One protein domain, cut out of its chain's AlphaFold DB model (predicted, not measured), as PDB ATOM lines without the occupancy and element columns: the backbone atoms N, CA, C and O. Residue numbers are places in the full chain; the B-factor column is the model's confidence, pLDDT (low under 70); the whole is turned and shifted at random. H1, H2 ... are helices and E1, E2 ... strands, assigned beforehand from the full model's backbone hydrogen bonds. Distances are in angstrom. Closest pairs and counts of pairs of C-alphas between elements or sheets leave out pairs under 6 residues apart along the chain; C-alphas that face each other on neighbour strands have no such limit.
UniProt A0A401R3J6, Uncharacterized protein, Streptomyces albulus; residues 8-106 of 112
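What this domain is: This is residues 8 to 106 of the 112 residues of an uncharacterized protein of Streptomyces albulus (UniProt A0A401R3J6). A strongly twisted five-stranded sheet has helix H1 over one face and no named helix over the other, while the last helix, H2, sits off the sheet. The printed part has 99 residues, with two named helices and five named strands in the order H1, E1, E2, E3, E4, E5, H2. The mixed sheet runs E2, E3, E1, E4, E5; the class is mixed, helices and strands, in two layers, H1 on one face of the sheet. The whole is compact, with a radius of gyration of the C-alphas of 13.3 A, and spans 34 by 31 by 23 A.

Where its parts are: From first to last C-alpha, E2, residues 50 to 53, is 9.7 A long; E3, 56 to 63, 22.6 A; E1, 34 to 40, 17.0 A; E4, 71 to 76, 16.4 A; E5, 80 to 86, 19.3 A. H1, residues 16 to 26, 14.8 A, begins at C-alpha 16 (276.873, 286.541, 234.328). H2, residues 93 to 106, 19.8 A, ends at C-alpha 106 (257.492, 276.295, 219.815).

How they stand to each other: E3 and E1 are parallel, N 59 to O 35 2.9 A. E1 and E4 are antiparallel, N 38 to O 73 2.8 A. Hairpins E2 and E3, N 51 to O 58 2.9 A, and E4 and E5, N 72 to O 84 2.8 A, are antiparallel. Residues 8 to 9 pair, parallel, with 85 to 86 of E5. H1 is on the sheet at a height of 8.5 A, over E1, only just not over E2 and E3 with 2 C-alphas each, slantwise at 49 degrees to E1 on the local plane. The closest C-alphas of H1 and E2, Pro 21 and Val 53, are 5.7 A apart. H1 and H2 are apart. In H2 every O i to N i+4 pair is within hydrogen-bond range, in H1 5 of 7.

The domain as a whole: The C-alphas farthest apart, Gly 78 and Pro 92, are 36.9 A apart. The printed part has no cut and no long link. Mean pLDDT of the printed part is 86.8; residues 105 to 106 are under 70.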
ATOM      1  N   VAL A   8     265.050 280.194 225.023       90.31
ATOM      2  CA  VAL A   8     266.048 281.181 224.617       90.31
ATOM      3  C   VAL A   8     266.170 282.221 225.723       90.31
ATOM      4  O   VAL A   8     265.178 282.614 226.331       90.31
ATOM      5  N   TRP A   9     267.395 282.659 225.972       91.06
ATOM      6  CA  TRP A   9     267.734 283.734 226.881       91.06
ATOM      7  C   TRP A   9     268.551 284.784 226.134       91.06
ATOM      8  O   TRP A   9     269.542 284.464 225.476       91.06
ATOM      9  N   TRP A  10     268.128 286.039 226.237       91.56
ATOM     10  CA  TRP A  10     268.850 287.176 225.685       91.56
ATOM     11  C   TRP A  10     269.362 288.048 226.837       91.56
ATOM     12  O   TRP A  10     268.574 288.803 227.405       91.56
ATOM     13  N   PRO A  11     270.632 287.888 227.247       90.50
ATOM     14  CA  PRO A  11     271.240 288.750 228.248       90.50
ATOM     15  C   PRO A  11     271.532 290.144 227.683       90.50
ATOM     16  O   PRO A  11     271.845 290.293 226.497       90.50
ATOM     17  N   HIS A  12     271.497 291.158 228.545       87.94
ATOM     18  CA  HIS A  12     271.837 292.537 228.175       87.94
ATOM     19  C   HIS A  12     273.357 292.749 228.057       87.94
ATOM     20  O   HIS A  12     273.820 293.659 227.367       87.94
ATOM     21  N   SER A  13     274.149 291.900 228.710       88.00
ATOM     22  CA  SER A  13     275.606 291.972 228.796       88.00
ATOM     23  C   SER A  13     276.252 290.584 228.903       88.00
ATOM     24  O   SER A  13     275.584 289.558 229.007       88.00
ATOM     25  N   THR A  14     277.584 290.530 228.866       85.88
ATOM     26  CA  THR A  14     278.351 289.293 229.104       85.88
ATOM     27  C   THR A  14     278.770 289.118 230.569       85.88
ATOM     28  O   THR A  14     279.608 288.266 230.870       85.88
ATOM     29  N   ASP A  15     278.199 289.893 231.499       89.12
ATOM     30  CA  ASP A  15     278.443 289.735 232.935       89.12
ATOM     31  C   ASP A  15     277.415 288.789 233.565       89.12
ATOM     32  O   ASP A  15     276.305 289.165 233.927       89.12
ATOM     33  N   LEU A  16     277.793 287.525 233.756       88.50
ATOM     34  CA  LEU A  16     276.873 286.541 234.328       88.50
ATOM     35  C   LEU A  16     276.432 286.890 235.759       88.50
ATOM     36  O   LEU A  16     275.402 286.397 236.214       88.50
ATOM     37  N   LEU A  17     277.207 287.693 236.494       90.19
ATOM     38  CA  LEU A  17     276.915 288.010 237.890       90.19
ATOM     39  C   LEU A  17     275.743 288.972 238.034       90.19
ATOM     40  O   LEU A  17     275.049 288.904 239.047       90.19
ATOM     41  N   THR A  18     275.511 289.823 237.038       90.69
ATOM     42  CA  THR A  18     274.351 290.720 236.965       90.69
ATOM     43  C   THR A  18     273.194 290.051 236.236       90.69
ATOM     44  O   THR A  18     272.057 290.092 236.699       90.69
ATOM     45  N   GLU A  19     273.500 289.343 235.153       92.31
ATOM     46  CA  GLU A  19     272.507 288.744 234.266       92.31
ATOM     47  C   GLU A  19     271.796 287.539 234.897       92.31
ATOM     48  O   GLU A  19     270.601 287.333 234.689       92.31
ATOM     49  N   LEU A  20     272.494 286.723 235.699       91.50
ATOM     50  CA  LEU A  20     271.875 285.547 236.312       91.50
ATOM     51  C   LEU A  20     270.816 285.912 237.371       91.50
ATOM     52  O   LEU A  20     269.741 285.315 237.334       91.50
ATOM     53  N   PRO A  21     271.053 286.853 238.307       91.75
ATOM     54  CA  PRO A  21     270.004 287.343 239.195       91.75
ATOM     55  C   PRO A  21     268.765 287.851 238.457       91.75
ATOM     56  O   PRO A  21     267.656 287.504 238.858       91.75
ATOM     57  N   GLU A  22     268.945 288.621 237.384       91.50
ATOM     58  CA  GLU A  22     267.835 289.151 236.583       91.50
ATOM     59  C   GLU A  22     267.062 288.038 235.878       91.50
ATOM     60  O   GLU A  22     265.836 287.980 235.981       91.50
ATOM     61  N   LEU A  23     267.773 287.098 235.246       90.56
ATOM     62  CA  LEU A  23     267.164 285.921 234.632       90.56
ATOM     63  C   LEU A  23     266.321 285.151 235.650       90.56
ATOM     64  O   LEU A  23     265.172 284.834 235.366       90.56
ATOM     65  N   LEU A  24     266.875 284.865 236.832       88.88
ATOM     66  CA  LEU A  24     266.176 284.112 237.874       88.88
ATOM     67  C   LEU A  24     264.989 284.880 238.472       88.88
ATOM     68  O   LEU A  24     264.026 284.248 238.893       88.88
ATOM     69  N   ALA A  25     265.036 286.213 238.497       88.25
ATOM     70  CA  ALA A  25     263.927 287.054 238.943       88.25
ATOM     71  C   ALA A  25     262.785 287.139 237.916       88.25
ATOM     72  O   ALA A  25     261.636 287.335 238.303       88.25
ATOM     73  N   ALA A  26     263.089 286.985 236.623       87.62
ATOM     74  CA  ALA A  26     262.099 286.960 235.547       87.62
ATOM     75  C   ALA A  26     261.369 285.608 235.418       87.62
ATOM     76  O   ALA A  26     260.379 285.506 234.690       87.62
ATOM     77  N   LEU A  27     261.847 284.565 236.104       84.50
ATOM     78  CA  LEU A  27     261.184 283.265 236.127       84.50
ATOM     79  C   LEU A  27     259.869 283.339 236.930       84.50
ATOM     80  O   LEU A  27     259.823 283.998 237.971       84.50
ATOM     81  N   PRO A  28     258.806 282.641 236.485       81.06
ATOM     82  CA  PRO A  28     257.610 282.392 237.282       81.06
ATOM     83  C   PRO A  28     257.896 282.017 238.745       81.06
ATOM     84  O   PRO A  28     258.854 281.308 239.050       81.06
ATOM     85  N   PHE A  29     257.038 282.474 239.660       75.62
ATOM     86  CA  PHE A  29     257.217 282.287 241.107       75.62
ATOM     87  C   PHE A  29     257.249 280.810 241.544       75.62
ATOM     88  O   PHE A  29     257.850 280.472 242.561       75.62
ATOM     89  N   ASP A  30     256.604 279.929 240.783       80.81
ATOM     90  CA  ASP A  30     256.549 278.485 241.006       80.81
ATOM     91  C   ASP A  30     257.788 277.735 240.490       80.81
ATOM     92  O   ASP A  30     257.897 276.521 240.688       80.81
ATOM     93  N   TRP A  31     258.749 278.430 239.870       81.38
ATOM     94  CA  TRP A  31     259.961 277.787 239.382       81.38
ATOM     95  C   TRP A  31     260.799 277.249 240.552       81.38
ATOM     96  O   TRP A  31     261.083 277.970 241.517       81.38
ATOM     97  N   PRO A  32     261.253 275.985 240.490       85.06
ATOM     98  CA  PRO A  32     262.083 275.420 241.539       85.06
ATOM     99  C   PRO A  32     263.404 276.172 241.700       85.06
ATOM    100  O   PRO A  32     263.995 276.683 240.747       85.06
ATOM    101  N   ARG A  33     263.914 276.174 242.935       89.31
ATOM    102  CA  ARG A  33     265.158 276.858 243.292       89.31
ATOM    103  C   ARG A  33     266.341 276.333 242.473       89.31
ATOM    104  O   ARG A  33     266.774 275.188 242.639       89.31
ATOM    105  N   ILE A  34     266.911 277.205 241.644       91.88
ATOM    106  CA  ILE A  34     268.106 276.902 240.859       91.88
ATOM    107  C   ILE A  34     269.316 276.786 241.790       91.88
ATOM    108  O   ILE A  34     269.578 277.629 242.635       91.88
ATOM    109  N   THR A  35     270.077 275.708 241.646       92.69
ATOM    110  CA  THR A  35     271.253 275.417 242.488       92.69
ATOM    111  C   THR A  35     272.559 275.501 241.711       92.69
ATOM    112  O   THR A  35     273.617 275.736 242.298       92.69
ATOM    113  N   HIS A  36     272.499 275.310 240.391       94.12
ATOM    114  CA  HIS A  36     273.651 275.401 239.505       94.12
ATOM    115  C   HIS A  36     273.270 276.137 238.222       94.12
ATOM    116  O   HIS A  36     272.219 275.865 237.641       94.12
ATOM    117  N   ALA A  37     274.166 277.004 237.765       94.06
ATOM    118  CA  ALA A  37     274.124 277.625 236.453       94.06
ATOM    119  C   ALA A  37     275.438 277.314 235.727       94.06
ATOM    120  O   ALA A  37     276.525 277.573 236.245       94.06
ATOM    121  N   THR A  38     275.353 276.704 234.546       92.94
ATOM    122  CA  THR A  38     276.524 276.423 233.703       92.94
ATOM    123  C   THR A  38     276.386 277.140 232.377       92.94
ATOM    124  O   THR A  38     275.495 276.800 231.603       92.94
ATOM    125  N   VAL A  39     277.273 278.087 232.097       91.94
ATOM    126  CA  VAL A  39     277.333 278.760 230.797       91.94
ATOM    127  C   VAL A  39     278.307 278.049 229.871       91.94
ATOM    128  O   VAL A  39     279.411 277.669 230.266       91.94
ATOM    129  N   ASN A  40     277.878 277.861 228.633       88.94
ATOM    130  CA  ASN A  40     278.688 277.406 227.523       88.94
ATOM    131  C   ASN A  40     278.883 278.559 226.547       88.94
ATOM    132  O   ASN A  40     277.889 279.142 226.123       88.94
ATOM    133  N   GLY A  41     280.132 278.844 226.189       82.31
ATOM    134  CA  GLY A  41     280.471 279.885 225.217       82.31
ATOM    135  C   GLY A  41     281.728 280.649 225.598       82.31
ATOM    136  O   GLY A  41     282.006 280.848 226.778       82.31
ATOM    137  N   ALA A  42     282.515 281.074 224.613       72.06
ATOM    138  CA  ALA A  42     283.803 281.727 224.858       72.06
ATOM    139  C   ALA A  42     283.678 283.184 225.350       72.06
ATOM    140  O   ALA A  42     284.654 283.734 225.852       72.06
ATOM    141  N   GLY A  43     282.496 283.799 225.225       79.31
ATOM    142  CA  GLY A  43     282.268 285.209 225.565       79.31
ATOM    143  C   GLY A  43     282.119 285.521 227.059       79.31
ATOM    144  O   GLY A  43     282.054 286.694 227.416       79.31
ATOM    145  N   TRP A  44     282.062 284.507 227.929       84.62
ATOM    146  CA  TRP A  44     281.878 284.697 229.371       84.62
ATOM    147  C   TRP A  44     283.221 284.903 230.092       84.62
ATOM    148  O   TRP A  44     284.151 284.120 229.870       84.62
ATOM    149  N   PRO A  45     283.343 285.918 230.970       83.81
ATOM    150  CA  PRO A  45     284.544 286.143 231.762       83.81
ATOM    151  C   PRO A  45     284.718 285.059 232.834       83.81
ATOM    152  O   PRO A  45     283.827 284.246 233.089       83.81
ATOM    153  N   ALA A  46     285.876 285.057 233.497       84.62
ATOM    154  CA  ALA A  46     286.131 284.148 234.608       84.62
ATOM    155  C   ALA A  46     285.079 284.330 235.715       84.62
ATOM    156  O   ALA A  46     284.884 285.429 236.234       84.62
ATOM    157  N   LEU A  47     284.416 283.234 236.084       87.44
ATOM    158  CA  LEU A  47     283.326 283.255 237.052       87.44
ATOM    159  C   LEU A  47     283.819 282.893 238.460       87.44
ATOM    160  O   LEU A  47     284.599 281.946 238.612       87.44
ATOM    161  N   PRO A  48     283.306 283.546 239.518       88.00
ATOM    162  CA  PRO A  48     283.398 283.000 240.860       88.00
ATOM    163  C   PRO A  48     282.639 281.667 240.897       88.00
ATOM    164  O   PRO A  48     281.561 281.544 240.328       88.00
ATOM    165  N   GLY A  49     283.149 280.657 241.605       91.19
ATOM    166  CA  GLY A  49     282.500 279.334 241.640       91.19
ATOM    167  C   GLY A  49     281.085 279.315 242.248       91.19
ATOM    168  O   GLY A  49     280.395 278.296 242.179       91.19
ATOM    169  N   ARG A  50     280.644 280.415 242.873       94.25
ATOM    170  CA  ARG A  50     279.324 280.570 243.493       94.25
ATOM    171  C   ARG A  50     278.916 282.037 243.611       94.25
ATOM    172  O   ARG A  50     279.778 282.882 243.838       94.25
ATOM    173  N   ILE A  51     277.613 282.295 243.572       94.06
ATOM    174  CA  ILE A  51     277.003 283.592 243.890       94.06
ATOM    175  C   ILE A  51     275.770 283.417 244.778       94.06
ATOM    176  O   ILE A  51     275.204 282.326 244.841       94.06
ATOM    177  N   LEU A  52     275.360 284.486 245.462       92.12
ATOM    178  CA  LEU A  52     274.113 284.538 246.223       92.12
ATOM    179  C   LEU A  52     273.039 285.236 245.377       92.12
ATOM    180  O   LEU A  52     273.189 286.407 245.053       92.12
ATOM    181  N   VAL A  53     271.953 284.534 245.057       89.19
ATOM    182  CA  VAL A  53     270.782 285.078 244.349       89.19
ATOM    183  C   VAL A  53     269.550 284.824 245.200       89.19
ATOM    184  O   VAL A  53     269.401 283.718 245.704       89.19
ATOM    185  N   ALA A  54     268.674 285.812 245.402       83.75
ATOM    186  CA  ALA A  54     267.407 285.640 246.134       83.75
ATOM    187  C   ALA A  54     267.541 284.797 247.433       83.75
ATOM    188  O   ALA A  54     266.807 283.831 247.663       83.75
ATOM    189  N   GLY A  55     268.565 285.094 248.245       86.19
ATOM    190  CA  GLY A  55     268.840 284.392 249.505       86.19
ATOM    191  C   GLY A  55     269.344 282.948 249.368       86.19
ATOM    192  O   GLY A  55     269.191 282.165 250.307       86.19
ATOM    193  N   HIS A  56     269.915 282.551 248.224       89.69
ATOM    194  CA  HIS A  56     270.467 281.207 248.031       89.69
ATOM    195  C   HIS A  56     271.685 281.134 247.139       89.69
ATOM    196  O   HIS A  56     271.913 281.977 246.280       89.69
ATOM    197  N   VAL A  57     272.493 280.107 247.384       93.06
ATOM    198  CA  VAL A  57     273.752 279.928 246.676       93.06
ATOM    199  C   VAL A  57     273.500 279.209 245.360       93.06
ATOM    200  O   VAL A  57     273.049 278.064 245.354       93.06
ATOM    201  N   VAL A  58     273.874 279.861 244.264       94.94
ATOM    202  CA  VAL A  58     273.927 279.265 242.930       94.94
ATOM    203  C   VAL A  58     275.386 279.002 242.589       94.94
ATOM    204  O   VAL A  58     276.226 279.901 242.632       94.94
ATOM    205  N   ARG A  59     275.714 277.748 242.280       95.19
ATOM    206  CA  ARG A  59     277.056 277.358 241.836       95.19
ATOM    207  C   ARG A  59     277.217 277.685 240.362       95.19
ATOM    208  O   ARG A  59     276.406 277.242 239.551       95.19
ATOM    209  N   LEU A  60     278.279 278.406 240.025       94.81
ATOM    210  CA  LEU A  60     278.559 278.790 238.649       94.81
ATOM    211  C   LEU A  60     279.614 277.875 238.043       94.81
ATOM    212  O   LEU A  60     280.587 277.489 238.697       94.81
ATOM    213  N   ARG A  61     279.419 277.535 236.774       91.94
ATOM    214  CA  ARG A  61     280.407 276.833 235.960       91.94
ATOM    215  C   ARG A  61     280.466 277.458 234.578       91.94
ATOM    216  O   ARG A  61     279.446 277.841 234.018       91.94
ATOM    217  N   HIS A  62     281.663 277.494 234.019       90.62
ATOM    218  CA  HIS A  62     281.902 277.900 232.644       90.62
ATOM    219  C   HIS A  62     282.491 276.722 231.879       90.62
ATOM    220  O   HIS A  62     283.428 276.077 232.352       90.62
ATOM    221  N   THR A  63     281.923 276.413 230.719       85.69
ATOM    222  CA  THR A  63     282.469 275.435 229.782       85.69
ATOM    223  C   THR A  63     282.839 276.141 228.483       85.69
ATOM    224  O   THR A  63     281.975 276.697 227.817       85.69
ATOM    225  N   THR A  64     284.117 276.110 228.110       74.56
ATOM    226  CA  THR A  64     284.626 276.753 226.882       74.56
ATOM    227  C   THR A  64     284.813 275.783 225.719       74.56
ATOM    228  O   THR A  64     284.887 276.215 224.577       74.56
ATOM    229  N   ASN A  65     284.872 274.475 225.986       70.38
ATOM    230  CA  ASN A  65     285.254 273.466 224.991       70.38
ATOM    231  C   ASN A  65     284.096 272.548 224.563       70.38
ATOM    232  O   ASN A  65     284.317 271.408 224.154       70.38
ATOM    233  N   ARG A  66     282.842 272.989 224.727       76.56
ATOM    234  CA  ARG A  66     281.684 272.200 224.294       76.56
ATOM    235  C   ARG A  66     281.287 272.623 222.876       76.56
ATOM    236  O   ARG A  66     280.914 273.781 222.696       76.56
ATOM    237  N   PRO A  67     281.295 271.706 221.894       75.19
ATOM    238  CA  PRO A  67     280.800 271.998 220.554       75.19
ATOM    239  C   PRO A  67     279.316 272.376 220.581       75.19
ATOM    240  O   PRO A  67     278.530 271.752 221.304       75.19
ATOM    241  N   GLY A  68     278.934 273.347 219.755       80.38
ATOM    242  CA  GLY A  68     277.555 273.812 219.612       80.38
ATOM    243  C   GLY A  68     277.386 275.286 219.978       80.38
ATOM    244  O   GLY A  68     278.378 275.968 220.234       80.38
ATOM    245  N   PRO A  69     276.140 275.784 219.975       83.81
ATOM    246  CA  PRO A  69     275.864 277.177 220.279       83.81
ATOM    247  C   PRO A  69     276.075 277.503 221.763       83.81
ATOM    248  O   PRO A  69     276.106 276.618 222.635       83.81
ATOM    249  N   ASP A  70     276.165 278.800 222.044       88.88
ATOM    250  CA  ASP A  70     276.236 279.316 223.403       88.88
ATOM    251  C   ASP A  70     274.926 279.003 224.134       88.88
ATOM    252  O   ASP A  70     273.827 279.241 223.634       88.88
ATOM    253  N   THR A  71     275.033 278.380 225.309       90.81
ATOM    254  CA  THR A  71     273.870 277.918 226.088       90.81
ATOM    255  C   THR A  71     274.083 278.168 227.569       90.81
ATOM    256  O   THR A  71     275.197 278.012 228.064       90.81
ATOM    257  N   VAL A  72     273.021 278.487 228.306       91.94
ATOM    258  CA  VAL A  72     273.022 278.453 229.770       91.94
ATOM    259  C   VAL A  72     272.204 277.258 230.237       91.94
ATOM    260  O   VAL A  72     271.110 276.986 229.759       91.94
ATOM    261  N   CYS A  73     272.777 276.494 231.150       92.31
ATOM    262  CA  CYS A  73     272.168 275.336 231.775       92.31
ATOM    263  C   CYS A  73     271.791 275.702 233.200       92.31
ATOM    264  O   CYS A  73     272.685 275.898 234.027       92.31
ATOM    265  N   LEU A  74     270.504 275.725 233.509       93.00
ATOM    266  CA  LEU A  74     270.005 275.897 234.866       93.00
ATOM    267  C   LEU A  74     269.614 274.531 235.423       93.00
ATOM    268  O   LEU A  74     268.972 273.735 234.743       93.00
ATOM    269  N   VAL A  75     270.026 274.234 236.653       92.88
ATOM    270  CA  VAL A  75     269.692 272.970 237.321       92.88
ATOM    271  C   VAL A  75     269.083 273.264 238.679       92.88
ATOM    272  O   VAL A  75     269.719 273.884 239.538       92.88
ATOM    273  N   ALA A  76     267.880 272.746 238.898       91.19
ATOM    274  CA  ALA A  76     267.254 272.704 240.208       91.19
ATOM    275  C   ALA A  76     267.370 271.292 240.779       91.19
ATOM    276  O   ALA A  76     267.017 270.301 240.133       91.19
ATOM    277  N   ALA A  77     267.878 271.190 242.007       85.31
ATOM    278  CA  ALA A  77     268.034 269.901 242.669       85.31
ATOM    279  C   ALA A  77     266.663 269.212 242.802       85.31
ATOM    280  O   ALA A  77     265.716 269.805 243.314       85.31
ATOM    281  N   GLY A  78     266.556 267.980 242.300       85.50
ATOM    282  CA  GLY A  78     265.329 267.179 242.362       85.50
ATOM    283  C   GLY A  78     264.223 267.551 241.367       85.50
ATOM    284  O   GLY A  78     263.214 266.862 241.353       85.50
ATOM    285  N   HIS A  79     264.400 268.586 240.537       86.50
ATOM    286  CA  HIS A  79     263.363 269.044 239.592       86.50
ATOM    287  C   HIS A  79     263.817 269.032 238.129       86.50
ATOM    288  O   HIS A  79     263.002 269.189 237.228       86.50
ATOM    289  N   GLY A  80     265.115 268.847 237.887       89.00
ATOM    290  CA  GLY A  80     265.655 268.668 236.549       89.00
ATOM    291  C   GLY A  80     266.540 269.816 236.090       89.00
ATOM    292  O   GLY A  80     267.210 270.492 236.880       89.00
ATOM    293  N   ARG A  81     266.609 269.950 234.769       89.50
ATOM    294  CA  ARG A  81     267.565 270.780 234.050       89.50
ATOM    295  C   ARG A  81     266.857 271.489 232.908       89.50
ATOM    296  O   ARG A  81     266.099 270.847 232.192       89.50
ATOM    297  N   TRP A  82     267.205 272.756 232.721       90.75
ATOM    298  CA  TRP A  82     266.739 273.590 231.623       90.75
ATOM    299  C   TRP A  82     267.933 274.139 230.864       90.75
ATOM    300  O   TRP A  82     268.830 274.750 231.453       90.75
ATOM    301  N   ASP A  83     267.945 273.908 229.563       89.81
ATOM    302  CA  ASP A  83     269.002 274.353 228.672       89.81
ATOM    303  C   ASP A  83     268.472 275.465 227.769       89.81
ATOM    304  O   ASP A  83     267.669 275.222 226.871       89.81
ATOM    305  N   LEU A  84     268.924 276.693 228.012       90.50
ATOM    306  CA  LEU A  84     268.516 277.871 227.258       90.50
ATOM    307  C   LEU A  84     269.601 278.244 226.249       90.50
ATOM    308  O   LEU A  84     270.788 278.262 226.582       90.50
ATOM    309  N   LEU A  85     269.201 278.557 225.021       90.88
ATOM    310  CA  LEU A  85     270.081 279.133 224.008       90.88
ATOM    311  C   LEU A  85     270.381 280.592 224.357       90.88
ATOM    312  O   LEU A  85     269.459 281.337 224.672       90.88
ATOM    313  N   ILE A  86     271.645 281.003 224.290       90.25
ATOM    314  CA  ILE A  86     272.052 282.382 224.567       90.25
ATOM    315  C   ILE A  86     272.078 283.156 223.254       90.25
ATOM    316  O   ILE A  86     272.806 282.787 222.330       90.25
ATOM    317  N   LEU A  87     271.313 284.242 223.176       89.38
ATOM    318  CA  LEU A  87     271.465 285.223 222.105       89.38
ATOM    319  C   LEU A  87     272.560 286.212 222.478       89.38
ATOM    320  O   LEU A  87     272.610 286.685 223.610       89.38
ATOM    321  N   ALA A  88     273.437 286.543 221.532       85.19
ATOM    322  CA  ALA A  88     274.476 287.529 221.790       85.19
ATOM    323  C   ALA A  88     273.831 288.867 222.204       85.19
ATOM    324  O   ALA A  88     272.884 289.295 221.536       85.19
ATOM    325  N   PRO A  89     274.350 289.572 223.224       83.44
ATOM    326  CA  PRO A  89     273.828 290.883 223.621       83.44
ATOM    327  C   PRO A  89     273.793 291.895 222.466       83.44
ATOM    328  O   PRO A  89     272.891 292.715 222.377       83.44
ATOM    329  N   ALA A  90     274.740 291.783 221.526       84.62
ATOM    330  CA  ALA A  90     274.821 292.616 220.325       84.62
ATOM    331  C   ALA A  90     273.773 292.282 219.240       84.62
ATOM    332  O   ALA A  90     273.772 292.916 218.185       84.62
ATOM    333  N   THR A  91     272.917 291.277 219.452       84.06
ATOM    334  CA  THR A  91     271.829 290.946 218.519       84.06
ATOM    335  C   THR A  91     270.865 292.132 218.437       84.06
ATOM    336  O   THR A  91     270.434 292.616 219.483       84.06
ATOM    337  N   PRO A  92     270.497 292.609 217.231       87.25
ATOM    338  CA  PRO A  92     269.511 293.673 217.086       87.25
ATOM    339  C   PRO A  92     268.190 293.301 217.762       87.25
ATOM    340  O   PRO A  92     267.669 292.204 217.555       87.25
ATOM    341  N   GLU A  93     267.622 294.234 218.523       87.12
ATOM    342  CA  GLU A  93     266.388 294.018 219.289       87.12
ATOM    343  C   GLU A  93     265.235 293.419 218.460       87.12
ATOM    344  O   GLU A  93     264.635 292.444 218.920       87.12
ATOM    345  N   PRO A  94     264.949 293.872 217.219       87.62
ATOM    346  CA  PRO A  94     263.879 293.276 216.419       87.62
ATOM    347  C   PRO A  94     264.094 291.784 216.125       87.62
ATOM    348  O   PRO A  94     263.140 291.005 216.119       87.62
ATOM    349  N   ASP A  95     265.344 291.372 215.900       86.00
ATOM    350  CA  ASP A  95     265.691 289.978 215.627       86.00
ATOM    351  C   ASP A  95     265.659 289.129 216.895       86.00
ATOM    352  O   ASP A  95     265.144 288.008 216.874       86.00
ATOM    353  N   ALA A  96     266.155 289.671 218.009       84.81
ATOM    354  CA  ALA A  96     266.101 288.999 219.299       84.81
ATOM    355  C   ALA A  96     264.648 288.753 219.735       84.81
ATOM    356  O   ALA A  96     264.291 287.625 220.077       84.81
ATOM    357  N   LEU A  97     263.784 289.769 219.631       85.94
ATOM    358  CA  LEU A  97     262.357 289.657 219.939       85.94
ATOM    359  C   LEU A  97     261.649 288.646 219.034       85.94
ATOM    360  O   LEU A  97     260.848 287.843 219.517       85.94
ATOM    361  N   ARG A  98     261.960 288.640 217.732       85.75
ATOM    362  CA  ARG A  98     261.412 287.658 216.789       85.75
ATOM    363  C   ARG A  98     261.791 286.234 217.189       85.75
ATOM    364  O   ARG A  98     260.914 285.377 217.260       85.75
ATOM    365  N   MET A  99     263.059 285.993 217.508       82.94
ATOM    366  CA  MET A  99     263.543 284.665 217.891       82.94
ATOM    367  C   MET A  99     262.996 284.208 219.252       82.94
ATOM    368  O   MET A  99     262.614 283.045 219.408       82.94
ATOM    369  N   LEU A 100     262.873 285.122 220.219       83.88
ATOM    370  CA  LEU A 100     262.193 284.862 221.491       83.88
ATOM    371  C   LEU A 100     260.722 284.476 221.263       83.88
ATOM    372  O   LEU A 100     260.262 283.474 221.808       83.88
ATOM    373  N   ALA A 101     259.999 285.214 220.415       83.62
ATOM    374  CA  ALA A 101     258.597 284.941 220.100       83.62
ATOM    375  C   ALA A 101     258.395 283.617 219.341       83.62
ATOM    376  O   ALA A 101     257.448 282.882 219.620       83.62
ATOM    377  N   GLU A 102     259.276 283.289 218.393       82.50
ATOM    378  CA  GLU A 102     259.272 282.002 217.686       82.50
ATOM    379  C   GLU A 102     259.495 280.837 218.660       82.50
ATOM    380  O   GLU A 102     258.755 279.852 218.630       82.50
ATOM    381  N   THR A 103     260.445 280.981 219.586       76.06
ATOM    382  CA  THR A 103     260.738 279.956 220.597       76.06
ATOM    383  C   THR A 103     259.588 279.791 221.585       76.06
ATOM    384  O   THR A 103     259.202 278.664 221.884       76.06
ATOM    385  N   ALA A 104     258.988 280.890 222.049       72.81
ATOM    386  CA  ALA A 104     257.832 280.846 222.942       72.81
ATOM    387  C   ALA A 104     256.634 280.116 222.308       72.81
ATOM    388  O   ALA A 104     255.907 279.409 222.998       72.81
ATOM    389  N   ARG A 105     256.447 280.236 220.986       65.94
ATOM    390  CA  ARG A 105     255.407 279.497 220.247       65.94
ATOM    391  C   ARG A 105     255.743 278.017 220.059       65.94
ATOM    392  O   ARG A 105     254.829 277.202 219.978       65.94
ATOM    393  N   ALA A 106     257.027 277.674 219.967       64.56
ATOM    394  CA  ALA A 106     257.492 276.295 219.815       64.56
ATOM    395  C   ALA A 106     257.568 275.528 221.152       64.56
ATOM    396  O   ALA A 106     257.523 274.297 221.163       64.56
TER     397      ALA A 106